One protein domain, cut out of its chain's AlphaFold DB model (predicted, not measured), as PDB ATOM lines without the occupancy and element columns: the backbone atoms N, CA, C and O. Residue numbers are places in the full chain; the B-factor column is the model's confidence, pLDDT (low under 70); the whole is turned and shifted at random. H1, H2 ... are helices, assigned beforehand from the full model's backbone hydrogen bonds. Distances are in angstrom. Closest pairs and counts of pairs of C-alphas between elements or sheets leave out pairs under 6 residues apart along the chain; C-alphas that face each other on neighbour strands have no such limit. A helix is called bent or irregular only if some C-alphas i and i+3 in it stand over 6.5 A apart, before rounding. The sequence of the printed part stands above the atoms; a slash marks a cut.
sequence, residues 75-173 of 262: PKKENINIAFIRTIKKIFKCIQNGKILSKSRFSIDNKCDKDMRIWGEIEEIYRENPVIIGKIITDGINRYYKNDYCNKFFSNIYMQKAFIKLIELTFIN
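This is residues 75 to 173 of the 262 residues of an uncharacterized protein of Stentor coeruleus (UniProt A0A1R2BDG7). One long helix, H1, runs through the core, and a pair of helices, H2 and H5, lies side by side across one side of it, pointing opposite ways. Two short helices, H3 and H4, pack along another side of H1, H3 on its later part and H4 on its earlier part, while residues 101 to 108 of the long link after H1 run on the side of H1 away from H3 and H4. The printed part has 99 residues with five named helices, H1 to H5 in order along the chain, and no named strand; 68 of the residues are in helices, and the class is all helix. The whole is compact, with a radius of gyration of the C-alphas of 13.0 A, and its C-alphas span 37 by 34 by 21 A along their three main axes.

H1, residues 77 to 96, is the longest helix and measures 28.8 A from first to last C-alpha; it begins with C-alpha 77 at (-18.775, 78.820, 27.269) and ends with C-alpha 96 at (-44.059, 81.749, 40.701). H2, residues 113 to 128, is 22.7 A long. H5, residues 157 to 171, is 21.5 A long and ends with C-alpha 171 at (-25.397, 65.727, 39.070). The two short helices are H3, residues 130 to 138, and H4, residues 147 to 154. The helices are not bent.

H1 is the hub and touches the other four helices. It touches H5 with residues 84 to 88 alone; the closest C-alphas are those of Ile 88 and Ala 162, 6.7 A apart, and the lines are about perpendicular at 78 degrees. H1 touches H2 with residues 92 to 95 alone, against residues 123 to 126 of H2; the closest C-alphas, of Ile 95 and Glu 123, are 6.6 A apart, and the lines are about perpendicular at 80 degrees. H2 and H5 touch with 11 pairs of C-alphas within 8 A, the closest being those of Ile 122 and Ala 162 at 6.2 A; they run opposite ways at a shallow tilt of 7 degrees. H1 touches H3 with residues 89 to 93 alone, closest at the C-alphas of Lys 89 and Ile 137, 5.2 A apart; they run opposite ways at a steep tilt of 49 degrees. H1 touches H4 with residues 78 to 85 alone, closest at the C-alphas of Asn 81 and Cys 150, 6.8 A apart; they run the same way at a shallow tilt of 29 degrees. The packing of the helices is part aligned and part crossed, with 2 of these 5 touching pairs at a shallow tilt. H3 and H4 are close but not clearly touching, with the C-alphas of Ile 136 and Phe 153, the closest, 7.8 A apart. H2 and H4 are apart. In H1, H2, H3, H4 and H5 every pair of O i and N i+4 is within hydrogen-bond range.

The two C-alphas farthest apart are those of Lys 111 and Asp 148, at 38.3 A, while the first and last printed C-alphas, of Pro 75 and Asn 173, are 22.8 A apart. The printed part has no cut. The link from H1 to H2, residues 97 to 112, is long, and its C-alphas lie 10 to 20 A from the mean of the C-alphas. The links from H2 to H3 and from H4 to H5 are tight, and the link from H3 to H4, with 8 residues, is short. The mean pLDDT of the printed part is 90.7; residues 140 to 144, in the link from H3 to H4, and residue 173 are under 70.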
ATOM      1  N   PRO A  75     -18.121  72.865  22.138       80.00
ATOM      2  CA  PRO A  75     -18.957  73.464  23.169       80.00
ATOM      3  C   PRO A  75     -18.391  74.835  23.562       80.00
ATOM      4  O   PRO A  75     -17.239  74.962  23.972       80.00
ATOM      5  N   LYS A  76     -19.210  75.878  23.404       84.56
ATOM      6  CA  LYS A  76     -18.855  77.263  23.731       84.56
ATOM      7  C   LYS A  76     -19.293  77.600  25.158       84.56
ATOM      8  O   LYS A  76     -20.398  77.220  25.554       84.56
ATOM      9  N   LYS A  77     -18.464  78.343  25.903       86.69
ATOM     10  CA  LYS A  77     -18.775  78.820  27.269       86.69
ATOM     11  C   LYS A  77     -20.111  79.556  27.289       86.69
ATOM     12  O   LYS A  77     -20.953  79.303  28.142       86.69
ATOM     13  N   GLU A  78     -20.325  80.407  26.298       86.50
ATOM     14  CA  GLU A  78     -21.503  81.254  26.156       86.50
ATOM     15  C   GLU A  78     -22.781  80.414  26.089       86.50
ATOM     16  O   GLU A  78     -23.762  80.733  26.750       86.50
ATOM     17  N   ASN A  79     -22.758  79.281  25.378       86.56
ATOM     18  CA  ASN A  79     -23.913  78.386  25.289       86.56
ATOM     19  C   ASN A  79     -24.273  77.774  26.647       86.56
ATOM     20  O   ASN A  79     -25.452  77.549  26.923       86.56
ATOM     21  N   ILE A  80     -23.272  77.508  27.487       89.19
ATOM     22  CA  ILE A  80     -23.483  76.980  28.836       89.19
ATOM     23  C   ILE A  80     -24.016  78.063  29.765       89.19
ATOM     24  O   ILE A  80     -25.010  77.827  30.449       89.19
ATOM     25  N   ASN A  81     -23.450  79.270  29.709       90.50
ATOM     26  CA  ASN A  81     -23.972  80.412  30.456       90.50
ATOM     27  C   ASN A  81     -25.452  80.664  30.120       90.50
ATOM     28  O   ASN A  81     -26.285  80.784  31.019       90.50
ATOM     29  N   ILE A  82     -25.787  80.681  28.825       89.44
ATOM     30  CA  ILE A  82     -27.160  80.830  28.324       89.44
ATOM     31  C   ILE A  82     -28.057  79.729  28.887       89.44
ATOM     32  O   ILE A  82     -29.154  80.010  29.370       89.44
ATOM     33  N   ALA A  83     -27.606  78.474  28.818       90.00
ATOM     34  CA  ALA A  83     -28.385  77.335  29.282       90.00
ATOM     35  C   ALA A  83     -28.694  77.426  30.780       90.00
ATOM     36  O   ALA A  83     -29.849  77.230  31.162       90.00
ATOM     37  N   PHE A  84     -27.712  77.766  31.616       92.75
ATOM     38  CA  PHE A  84     -27.928  77.913  33.056       92.75
ATOM     39  C   PHE A  84     -28.861  79.074  33.384       92.75
ATOM     40  O   PHE A  84     -29.839  78.870  34.098       92.75
ATOM     41  N   ILE A  85     -28.631  80.259  32.814       93.50
ATOM     42  CA  ILE A  85     -29.467  81.434  33.102       93.50
ATOM     43  C   ILE A  85     -30.918  81.189  32.677       93.50
ATOM     44  O   ILE A  85     -31.840  81.426  33.457       93.50
ATOM     45  N   ARG A  86     -31.141  80.655  31.468       91.81
ATOM     46  CA  ARG A  86     -32.493  80.317  30.993       91.81
ATOM     47  C   ARG A  86     -33.167  79.282  31.883       91.81
ATOM     48  O   ARG A  86     -34.355  79.408  32.161       91.81
ATOM     49  N   THR A  87     -32.416  78.285  32.341       94.06
ATOM     50  CA  THR A  87     -32.954  77.247  33.223       94.06
ATOM     51  C   THR A  87     -33.353  77.827  34.574       94.06
ATOM     52  O   THR A  87     -34.482  77.606  34.990       94.06
ATOM     53  N   ILE A  88     -32.495  78.624  35.219       96.06
ATOM     54  CA  ILE A  88     -32.805  79.277  36.503       96.06
ATOM     55  C   ILE A  88     -34.045  80.168  36.372       96.06
ATOM     56  O   ILE A  88     -34.968  80.080  37.178       96.06
ATOM     57  N   LYS A  89     -34.123  80.978  35.309       95.06
ATOM     58  CA  LYS A  89     -35.310  81.801  35.042       95.06
ATOM     59  C   LYS A  89     -36.569  80.956  34.849       95.06
ATOM     60  O   LYS A  89     -37.616  81.294  35.394       95.06
ATOM     61  N   LYS A  90     -36.477  79.857  34.093       95.00
ATOM     62  CA  LYS A  90     -37.604  78.939  33.867       95.00
ATOM     63  C   LYS A  90     -38.052  78.272  35.169       95.00
ATOM     64  O   LYS A  90     -39.249  78.214  35.416       95.00
ATOM     65  N   ILE A  91     -37.107  77.837  36.002       96.31
ATOM     66  CA  ILE A  91     -37.347  77.284  37.343       96.31
ATOM     67  C   ILE A  91     -38.157  78.269  38.185       96.31
ATOM     68  O   ILE A  91     -39.251  77.931  38.627       96.31
ATOM     69  N   PHE A  92     -37.682  79.506  38.344       97.44
ATOM     70  CA  PHE A  92     -38.393  80.468  39.179       97.44
ATOM     71  C   PHE A  92     -39.733  80.896  38.586       97.44
ATOM     72  O   PHE A  92     -40.685  81.098  39.330       97.44
ATOM     73  N   LYS A  93     -39.859  80.954  37.256       96.19
ATOM     74  CA  LYS A  93     -41.159  81.167  36.608       96.19
ATOM     75  C   LYS A  93     -42.130  80.019  36.899       96.19
ATOM     76  O   LYS A  93     -43.319  80.261  37.073       96.19
ATOM     77  N   CYS A  94     -41.661  78.774  36.940       96.88
ATOM     78  CA  CYS A  94     -42.482  77.635  37.345       96.88
ATOM     79  C   CYS A  94     -42.933  77.775  38.808       96.88
ATOM     80  O   CYS A  94     -44.131  77.682  39.060       96.88
ATOM     81  N   ILE A  95     -42.020  78.116  39.724       97.44
ATOM     82  CA  ILE A  95     -42.321  78.341  41.150       97.44
ATOM     83  C   ILE A  95     -43.338  79.470  41.337       97.44
ATOM     84  O   ILE A  95     -44.344  79.280  42.013       97.44
ATOM     85  N   GLN A  96     -43.136  80.611  40.673       96.88
ATOM     86  CA  GLN A  96     -44.059  81.749  40.701       96.88
ATOM     87  C   GLN A  96     -45.485  81.358  40.278       96.88
ATOM     88  O   GLN A  96     -46.450  81.934  40.764       96.88
ATOM     89  N   ASN A  97     -45.615  80.369  39.390       97.00
ATOM     90  CA  ASN A  97     -46.896  79.870  38.894       97.00
ATOM     91  C   ASN A  97     -47.404  78.623  39.642       97.00
ATOM     92  O   ASN A  97     -48.351  77.996  39.170       97.00
ATOM     93  N   GLY A  98     -46.756  78.204  40.736       96.94
ATOM     94  CA  GLY A  98     -47.124  76.997  41.486       96.94
ATOM     95  C   GLY A  98     -46.957  75.694  40.695       96.94
ATOM     96  O   GLY A  98     -47.721  74.751  40.881       96.94
ATOM     97  N   LYS A  99     -46.002  75.637  39.758       97.31
ATOM     98  CA  LYS A  99     -45.757  74.479  38.878       97.31
ATOM     99  C   LYS A  99     -44.382  73.874  39.131       97.31
ATOM    100  O   LYS A  99     -43.414  74.598  39.327       97.31
ATOM    101  N   ILE A 100     -44.278  72.555  38.987       94.88
ATOM    102  CA  ILE A 100     -42.997  71.835  38.962       94.88
ATOM    103  C   ILE A 100     -42.413  71.869  37.543       94.88
ATOM    104  O   ILE A 100     -43.135  71.769  36.545       94.88
ATOM    105  N   LEU A 101     -41.090  71.995  37.432       93.06
ATOM    106  CA  LEU A 101     -40.399  71.987  36.145       93.06
ATOM    107  C   LEU A 101     -40.349  70.577  35.529       93.06
ATOM    108  O   LEU A 101     -39.420  69.816  35.779       93.06
ATOM    109  N   SER A 102     -41.298  70.244  34.654       87.88
ATOM    110  CA  SER A 102     -41.382  68.912  34.023       87.88
ATOM    111  C   SER A 102     -40.759  68.818  32.622       87.88
ATOM    112  O   SER A 102     -40.232  67.776  32.248       87.88
ATOM    113  N   LYS A 103     -40.773  69.903  31.831       83.56
ATOM    114  CA  LYS A 103     -40.313  69.914  30.424       83.56
ATOM    115  C   LYS A 103     -39.054  70.763  30.233       83.56
ATOM    116  O   LYS A 103     -39.105  71.898  29.741       83.56
ATOM    117  N   SER A 104     -37.904  70.240  30.659       86.19
ATOM    118  CA  SER A 104     -36.600  70.860  30.394       86.19
ATOM    119  C   SER A 104     -35.451  69.849  30.446       86.19
ATOM    120  O   SER A 104     -35.624  68.728  30.911       86.19
ATOM    121  N   ARG A 105     -34.249  70.265  30.021       80.94
ATOM    122  CA  ARG A 105     -33.013  69.471  30.194       80.94
ATOM    123  C   ARG A 105     -32.656  69.221  31.666       80.94
ATOM    124  O   ARG A 105     -31.863  68.338  31.960       80.94
ATOM    125  N   PHE A 106     -33.238  69.999  32.566       84.38
ATOM    126  CA  PHE A 106     -33.069  69.914  34.010       84.38
ATOM    127  C   PHE A 106     -34.440  69.689  34.663       84.38
ATOM    128  O   PHE A 106     -34.802  70.372  35.615       84.38
ATOM    129  N   SER A 107     -35.254  68.813  34.062       86.75
ATOM    130  CA  SER A 107     -36.560  68.431  34.599       86.75
ATOM    131  C   SER A 107     -36.424  67.816  35.986       86.75
ATOM    132  O   SER A 107     -35.424  67.162  36.280       86.75
ATOM    133  N   ILE A 108     -37.463  67.998  36.787       88.25
ATOM    134  CA  ILE A 108     -37.587  67.486  38.146       88.25
ATOM    135  C   ILE A 108     -38.556  66.321  38.103       88.25
ATOM    136  O   ILE A 108     -39.698  66.478  37.658       88.25
ATOM    137  N   ASP A 109     -38.088  65.155  38.532       87.69
ATOM    138  CA  ASP A 109     -38.949  63.994  38.701       87.69
ATOM    139  C   ASP A 109     -39.678  64.097  40.044       87.69
ATOM    140  O   ASP A 109     -39.071  63.983  41.108       87.69
ATOM    141  N   ASN A 110     -40.997  64.295  39.999       88.12
ATOM    142  CA  ASN A 110     -41.817  64.411  41.204       88.12
ATOM    143  C   ASN A 110     -41.947  63.099  41.994       88.12
ATOM    144  O   ASN A 110     -42.466  63.116  43.109       88.12
ATOM    145  N   LYS A 111     -41.477  61.978  41.439       88.00
ATOM    146  CA  LYS A 111     -41.375  60.685  42.126       88.00
ATOM    147  C   LYS A 111     -39.998  60.461  42.754       88.00
ATOM    148  O   LYS A 111     -39.806  59.469  43.451       88.00
ATOM    149  N   CYS A 112     -39.032  61.343  42.497       86.00
ATOM    150  CA  CYS A 112     -37.686  61.260  43.044       86.00
ATOM    151  C   CYS A 112     -37.561  62.165  44.278       86.00
ATOM    152  O   CYS A 112     -37.441  63.384  44.153       86.00
ATOM    153  N   ASP A 113     -37.507  61.575  45.477       87.12
ATOM    154  CA  ASP A 113     -37.367  62.311  46.752       87.12
ATOM    155  C   ASP A 113     -36.186  63.291  46.756       87.12
ATOM    156  O   ASP A 113     -36.240  64.370  47.343       87.12
ATOM    157  N   LYS A 114     -35.091  62.910  46.093       87.44
ATOM    158  CA  LYS A 114     -33.880  63.724  45.981       87.44
ATOM    159  C   LYS A 114     -34.098  64.967  45.120       87.44
ATOM    160  O   LYS A 114     -33.678  66.050  45.522       87.44
ATOM    161  N   ASP A 115     -34.752  64.808  43.971       90.81
ATOM    162  CA  ASP A 115     -35.096  65.921  43.086       90.81
ATOM    163  C   ASP A 115     -36.070  66.864  43.797       90.81
ATOM    164  O   ASP A 115     -35.864  68.076  43.799       90.81
ATOM    165  N   MET A 116     -37.083  66.308  44.469       93.81
ATOM    166  CA  MET A 116     -38.080  67.083  45.211       93.81
ATOM    167  C   MET A 116     -37.499  67.812  46.421       93.81
ATOM    168  O   MET A 116     -37.912  68.931  46.716       93.81
ATOM    169  N   ARG A 117     -36.493  67.240  47.090       95.25
ATOM    170  CA  ARG A 117     -35.755  67.950  48.137       95.25
ATOM    171  C   ARG A 117     -35.036  69.176  47.576       95.25
ATOM    172  O   ARG A 117     -35.190  70.262  48.125       95.25
ATOM    173  N   ILE A 118     -34.274  69.019  46.489       95.38
ATOM    174  CA  ILE A 118     -33.596  70.164  45.862       95.38
ATOM    175  C   ILE A 118     -34.621  71.189  45.379       95.38
ATOM    176  O   ILE A 118     -34.402  72.389  45.527       95.38
ATOM    177  N   TRP A 119     -35.746  70.735  44.825       96.12
ATOM    178  CA  TRP A 119     -36.831  71.624  44.435       96.12
ATOM    179  C   TRP A 119     -37.324  72.473  45.608       96.12
ATOM    180  O   TRP A 119     -37.383  73.692  45.471       96.12
ATOM    181  N   GLY A 120     -37.588  71.860  46.767       97.62
ATOM    182  CA  GLY A 120     -37.972  72.578  47.984       97.62
ATOM    183  C   GLY A 120     -36.942  73.632  48.402       97.62
ATOM    184  O   GLY A 120     -37.312  74.770  48.677       97.62
ATOM    185  N   GLU A 121     -35.649  73.302  48.345       98.00
ATOM    186  CA  GLU A 121     -34.557  74.246  48.639       98.00
ATOM    187  C   GLU A 121     -34.524  75.424  47.635       98.00
ATOM    188  O   GLU A 121     -34.221  76.560  47.999       98.00
ATOM    189  N   ILE A 122     -34.880  75.203  46.367       97.75
ATOM    190  CA  ILE A 122     -35.008  76.280  45.369       97.75
ATOM    191  C   ILE A 122     -36.250  77.143  45.628       97.75
ATOM    192  O   ILE A 122     -36.197  78.366  45.466       97.75
ATOM    193  N   GLU A 123     -37.368  76.543  46.034       98.00
ATOM    194  CA  GLU A 123     -38.553  77.303  46.433       98.00
ATOM    195  C   GLU A 123     -38.276  78.190  47.650       98.00
ATOM    196  O   GLU A 123     -38.748  79.324  47.691       98.00
ATOM    197  N   GLU A 124     -37.485  77.719  48.615       98.25
ATOM    198  CA  GLU A 124     -37.031  78.530  49.749       98.25
ATOM    199  C   GLU A 124     -36.239  79.751  49.279       98.25
ATOM    200  O   GLU A 124     -36.566  80.868  49.679       98.25
ATOM    201  N   ILE A 125     -35.297  79.577  48.342       98.19
ATOM    202  CA  ILE A 125     -34.559  80.697  47.727       98.19
ATOM    203  C   ILE A 125     -35.526  81.710  47.097       98.19
ATOM    204  O   ILE A 125     -35.325  82.916  47.234       98.19
ATOM    205  N   TYR A 126     -36.576  81.243  46.410       98.19
ATOM    206  CA  TYR A 126     -37.593  82.133  45.842       98.19
ATOM    207  C   TYR A 126     -38.360  82.900  46.927       98.19
ATOM    208  O   TYR A 126     -38.554  84.113  46.807       98.19
ATOM    209  N   ARG A 127     -38.770  82.207  47.996       98.00
ATOM    210  CA  ARG A 127     -39.518  82.781  49.124       98.00
ATOM    211  C   ARG A 127     -38.706  83.802  49.924       98.00
ATOM    212  O   ARG A 127     -39.310  84.728  50.455       98.00
ATOM    213  N   GLU A 128     -37.374  83.692  49.966       98.00
ATOM    214  CA  GLU A 128     -36.508  84.687  50.623       98.00
ATOM    215  C   GLU A 128     -36.688  86.099  50.028       98.00
ATOM    216  O   GLU A 128     -36.622  87.083  50.766       98.00
ATOM    217  N   ASN A 129     -36.897  86.231  48.707       97.38
ATOM    218  CA  ASN A 129     -37.128  87.537  48.076       97.38
ATOM    219  C   ASN A 129     -37.834  87.458  46.703       97.38
ATOM    220  O   ASN A 129     -37.205  87.662  45.652       97.38
ATOM    221  N   PRO A 130     -39.158  87.220  46.677       97.25
ATOM    222  CA  PRO A 130     -39.895  87.013  45.431       97.25
ATOM    223  C   PRO A 130     -39.911  88.258  44.532       97.25
ATOM    224  O   PRO A 130     -39.913  88.134  43.309       97.25
ATOM    225  N   VAL A 131     -39.860  89.467  45.108       96.88
ATOM    226  CA  VAL A 131     -39.885  90.730  44.349       96.88
ATOM    227  C   VAL A 131     -38.597  90.923  43.546       96.88
ATOM    228  O   VAL A 131     -38.652  91.237  42.355       96.88
ATOM    229  N   ILE A 132     -37.427  90.733  44.169       96.50
ATOM    230  CA  ILE A 132     -36.138  90.856  43.469       96.50
ATOM    231  C   ILE A 132     -36.010  89.766  42.405       96.50
ATOM    232  O   ILE A 132     -35.626  90.057  41.271       96.50
ATOM    233  N   ILE A 133     -36.359  88.525  42.745       97.06
ATOM    234  CA  ILE A 133     -36.257  87.399  41.812       97.06
ATOM    235  C   ILE A 133     -37.223  87.584  40.638       97.06
ATOM    236  O   ILE A 133     -36.808  87.430  39.491       97.06
ATOM    237  N   GLY A 134     -38.458  88.026  40.890       96.19
ATOM    238  CA  GLY A 134     -39.434  88.368  39.855       96.19
ATOM    239  C   GLY A 134     -38.895  89.385  38.845       96.19
ATOM    240  O   GLY A 134     -38.975  89.153  37.639       96.19
ATOM    241  N   LYS A 135     -38.245  90.458  39.322       95.25
ATOM    242  CA  LYS A 135     -37.581  91.452  38.453       95.25
ATOM    243  C   LYS A 135     -36.455  90.839  37.613       95.25
ATOM    244  O   LYS A 135     -36.310  91.173  36.443       95.25
ATOM    245  N   ILE A 136     -35.660  89.929  38.178       93.75
ATOM    246  CA  ILE A 136     -34.565  89.261  37.451       93.75
ATOM    247  C   ILE A 136     -35.100  88.323  36.359       93.75
ATOM    248  O   ILE A 136     -34.513  88.232  35.275       93.75
ATOM    249  N   ILE A 137     -36.205  87.619  36.621       92.88
ATOM    250  CA  ILE A 137     -36.846  86.732  35.638       92.88
ATOM    251  C   ILE A 137     -37.306  87.543  34.426       92.88
ATOM    252  O   ILE A 137     -37.030  87.141  33.291       92.88
ATOM    253  N   THR A 138     -37.966  88.680  34.667       89.81
ATOM    254  CA  THR A 138     -38.522  89.536  33.611       89.81
ATOM    255  C   THR A 138     -37.462  90.363  32.882       89.81
ATOM    256  O   THR A 138     -37.646  90.672  31.705       89.81
ATOM    257  N   ASP A 139     -36.318  90.666  33.509       85.56
ATOM    258  CA  ASP A 139     -35.268  91.472  32.878       85.56
ATOM    259  C   ASP A 139     -34.556  90.735  31.724       85.56
ATOM    260  O   ASP A 139     -33.875  89.722  31.911       85.56
ATOM    261  N   GLY A 140     -34.644  91.288  30.511       68.19
ATOM    262  CA  GLY A 140     -33.694  91.004  29.433       68.19
ATOM    263  C   GLY A 140     -33.888  89.697  28.657       68.19
ATOM    264  O   GLY A 140     -32.898  89.038  28.343       68.19
ATOM    265  N   ILE A 141     -35.123  89.349  28.273       61.88
ATOM    266  CA  ILE A 141     -35.420  88.201  27.383       61.88
ATOM    267  C   ILE A 141     -34.621  88.263  26.053       61.88
ATOM    268  O   ILE A 141     -34.240  87.222  25.522       61.88
ATOM    269  N   ASN A 142     -34.246  89.462  25.583       58.22
ATOM    270  CA  ASN A 142     -33.687  89.696  24.240       58.22
ATOM    271  C   ASN A 142     -32.171  89.966  24.159       58.22
ATOM    272  O   ASN A 142     -31.707  90.526  23.167       58.22
ATOM    273  N   ARG A 143     -31.363  89.640  25.177       58.16
ATOM    274  CA  ARG A 143     -29.944  90.055  25.179       58.16
ATOM    275  C   ARG A 143     -28.971  88.943  24.801       58.16
ATOM    276  O   ARG A 143     -29.098  87.796  25.222       58.16
ATOM    277  N   TYR A 144     -27.932  89.330  24.062       67.69
ATOM    278  CA  TYR A 144     -26.699  88.561  23.927       67.69
ATOM    279  C   TYR A 144     -26.108  88.332  25.322       67.69
ATOM    280  O   TYR A 144     -25.753  89.286  26.017       67.69
ATOM    281  N   TYR A 145     -25.985  87.071  25.729       73.81
ATOM    282  CA  TYR A 145     -25.433  86.668  27.023       73.81
ATOM    283  C   TYR A 145     -23.902  86.785  27.015       73.81
ATOM    284  O   TYR A 145     -23.172  85.798  27.105       73.81
ATOM    285  N   LYS A 146     -23.411  88.019  26.859       83.62
ATOM    286  CA  LYS A 146     -21.993  88.364  27.002       83.62
ATOM    287  C   LYS A 146     -21.540  88.118  28.448       83.62
ATOM    288  O   LYS A 146     -22.371  88.028  29.359       83.62
ATOM    289  N   ASN A 147     -20.226  88.033  28.666       82.69
ATOM    290  CA  ASN A 147     -19.656  87.824  30.004       82.69
ATOM    291  C   ASN A 147     -20.173  88.852  31.021       82.69
ATOM    292  O   ASN A 147     -20.547  88.446  32.114       82.69
ATOM    293  N   ASP A 148     -20.303  90.125  30.642       87.94
ATOM    294  CA  ASP A 148     -20.791  91.184  31.538       87.94
ATOM    295  C   ASP A 148     -22.227  90.936  32.010       87.94
ATOM    296  O   ASP A 148     -22.554  91.142  33.176       87.94
ATOM    297  N   TYR A 149     -23.091  90.424  31.126       90.44
ATOM    298  CA  TYR A 149     -24.450  90.047  31.512       90.44
ATOM    299  C   TYR A 149     -24.437  88.867  32.484       90.44
ATOM    300  O   TYR A 149     -25.152  88.883  33.482       90.44
ATOM    301  N   CYS A 150     -23.607  87.855  32.217       91.12
ATOM    302  CA  CYS A 150     -23.477  86.695  33.098       91.12
ATOM    303  C   CYS A 150     -22.951  87.113  34.477       91.12
ATOM    304  O   CYS A 150     -23.500  86.691  35.491       91.12
ATOM    305  N   ASN A 151     -21.943  87.988  34.511       92.19
ATOM    306  CA  ASN A 151     -21.407  88.568  35.734       92.19
ATOM    307  C   ASN A 151     -22.495  89.322  36.508       92.19
ATOM    308  O   ASN A 151     -22.710  89.034  37.683       92.19
ATOM    309  N   LYS A 152     -23.252  90.204  35.843       93.19
ATOM    310  CA  LYS A 152     -24.349  90.957  36.467       93.19
ATOM    311  C   LYS A 152     -25.448  90.038  37.004       93.19
ATOM    312  O   LYS A 152     -25.920  90.244  38.117       93.19
ATOM    313  N   PHE A 153     -25.842  89.023  36.236       94.75
ATOM    314  CA  PHE A 153     -26.867  88.059  36.638       94.75
ATOM    315  C   PHE A 153     -26.445  87.290  37.896       94.75
ATOM    316  O   PHE A 153     -27.187  87.241  38.873       94.75
ATOM    317  N   PHE A 154     -25.228  86.742  37.898       95.69
ATOM    318  CA  PHE A 154     -24.705  85.975  39.028       95.69
ATOM    319  C   PHE A 154     -24.134  86.842  40.156       95.69
ATOM    320  O   PHE A 154     -23.836  86.315  41.217       95.69
ATOM    321  N   SER A 155     -24.032  88.162  40.005       95.19
ATOM    322  CA  SER A 155     -23.709  89.063  41.125       95.19
ATOM    323  C   SER A 155     -24.802  89.084  42.200       95.19
ATOM    324  O   SER A 155     -24.554  89.507  43.325       95.19
ATOM    325  N   ASN A 156     -26.006  88.607  41.876       95.94
ATOM    326  CA  ASN A 156     -27.087  88.444  42.836       95.94
ATOM    327  C   ASN A 156     -26.962  87.118  43.614       95.94
ATOM    328  O   ASN A 156     -26.888  86.044  43.014       95.94
ATOM    329  N   ILE A 157     -27.022  87.195  44.949       96.81
ATOM    330  CA  ILE A 157     -26.903  86.044  45.861       96.81
ATOM    331  C   ILE A 157     -27.912  84.925  45.565       96.81
ATOM    332  O   ILE A 157     -27.541  83.753  45.543       96.81
ATOM    333  N   TYR A 158     -29.169  85.261  45.266       97.56
ATOM    334  CA  TYR A 158     -30.213  84.272  44.994       97.56
ATOM    335  C   TYR A 158     -29.932  83.507  43.700       97.56
ATOM    336  O   TYR A 158     -30.176  82.303  43.625       97.56
ATOM    337  N   MET A 159     -29.357  84.173  42.692       97.31
ATOM    338  CA  MET A 159     -28.960  83.519  41.441       97.31
ATOM    339  C   MET A 159     -27.755  82.595  41.637       97.31
ATOM    340  O   MET A 159     -27.695  81.548  40.994       97.31
ATOM    341  N   GLN A 160     -26.823  82.938  42.535       97.25
ATOM    342  CA  GLN A 160     -25.722  82.042  42.907       97.25
ATOM    343  C   GLN A 160     -26.245  80.808  43.644       97.25
ATOM    344  O   GLN A 160     -25.955  79.690  43.222       97.25
ATOM    345  N   LYS A 161     -27.078  80.988  44.679       97.31
ATOM    346  CA  LYS A 161     -27.698  79.870  45.408       97.31
ATOM    347  C   LYS A 161     -28.469  78.947  44.453       97.31
ATOM    348  O   LYS A 161     -28.258  77.736  44.453       97.31
ATOM    349  N   ALA A 162     -29.300  79.520  43.577       97.38
ATOM    350  CA  ALA A 162     -30.069  78.760  42.592       97.38
ATOM    351  C   ALA A 162     -29.178  78.025  41.586       97.38
ATOM    352  O   ALA A 162     -29.481  76.899  41.200       97.38
ATOM    353  N   PHE A 163     -28.066  78.638  41.173       97.06
ATOM    354  CA  PHE A 163     -27.075  77.984  40.327       97.06
ATOM    355  C   PHE A 163     -26.474  76.756  41.008       97.06
ATOM    356  O   PHE A 163     -26.453  75.694  40.394       97.06
ATOM    357  N   ILE A 164     -26.063  76.859  42.273       96.19
ATOM    358  CA  ILE A 164     -25.526  75.714  43.021       96.19
ATOM    359  C   ILE A 164     -26.560  74.588  43.103       96.19
ATOM    360  O   ILE A 164     -26.243  73.450  42.761       96.19
ATOM    361  N   LYS A 165     -27.819  74.900  43.431       96.62
ATOM    362  CA  LYS A 165     -28.907  73.906  43.451       96.62
ATOM    363  C   LYS A 165     -29.191  73.294  42.089       96.62
ATOM    364  O   LYS A 165     -29.437  72.095  41.990       96.62
ATOM    365  N   LEU A 166     -29.075  74.072  41.019       95.44
ATOM    366  CA  LEU A 166     -29.169  73.548  39.663       95.44
ATOM    367  C   LEU A 166     -28.017  72.583  39.341       95.44
ATOM    368  O   LEU A 166     -28.255  71.555  38.705       95.44
ATOM    369  N   ILE A 167     -26.785  72.872  39.765       94.62
ATOM    370  CA  ILE A 167     -25.655  71.947  39.596       94.62
ATOM    371  C   ILE A 167     -25.896  70.671  40.403       94.62
ATOM    372  O   ILE A 167     -25.795  69.582  39.838       94.62
ATOM    373  N   GLU A 168     -26.319  70.777  41.662       92.12
ATOM    374  CA  GLU A 168     -26.687  69.614  42.476       92.12
ATOM    375  C   GLU A 168     -27.759  68.766  41.774       92.12
ATOM    376  O   GLU A 168     -27.531  67.581  41.544       92.12
ATOM    377  N   LEU A 169     -28.857  69.368  41.305       91.12
ATOM    378  CA  LEU A 169     -29.917  68.686  40.544       91.12
ATOM    379  C   LEU A 169     -29.394  68.052  39.247       91.12
ATOM    380  O   LEU A 169     -29.855  67.006  38.781       91.12
ATOM    381  N   THR A 170     -28.414  68.688  38.613       89.62
ATOM    382  CA  THR A 170     -27.826  68.171  37.381       89.62
ATOM    383  C   THR A 170     -27.080  66.868  37.645       89.62
ATOM    384  O   THR A 170     -27.269  65.908  36.886       89.62
ATOM    385  N   PHE A 171     -26.312  66.817  38.736       88.19
ATOM    386  CA  PHE A 171     -25.397  65.727  39.070       88.19
ATOM    387  C   PHE A 171     -25.926  64.746  40.144       88.19
ATOM    388  O   PHE A 171     -25.288  63.721  40.387       88.19
ATOM    389  N   ILE A 172     -27.127  64.955  40.706       80.38
ATOM    390  CA  ILE A 172     -27.692  64.158  41.821       80.38
ATOM    391  C   ILE A 172     -27.881  62.659  41.534       80.38
ATOM    392  O   ILE A 172     -27.807  61.836  42.449       80.38
ATOM    393  N   ASN A 173     -28.040  62.278  40.263       65.12
ATOM    394  CA  ASN A 173     -28.212  60.881  39.840       65.12
ATOM    395  C   ASN A 173     -26.917  60.048  39.856       65.12
ATOM    396  O   ASN A 173     -26.852  58.985  39.245       65.12
TER     397      ASN A 173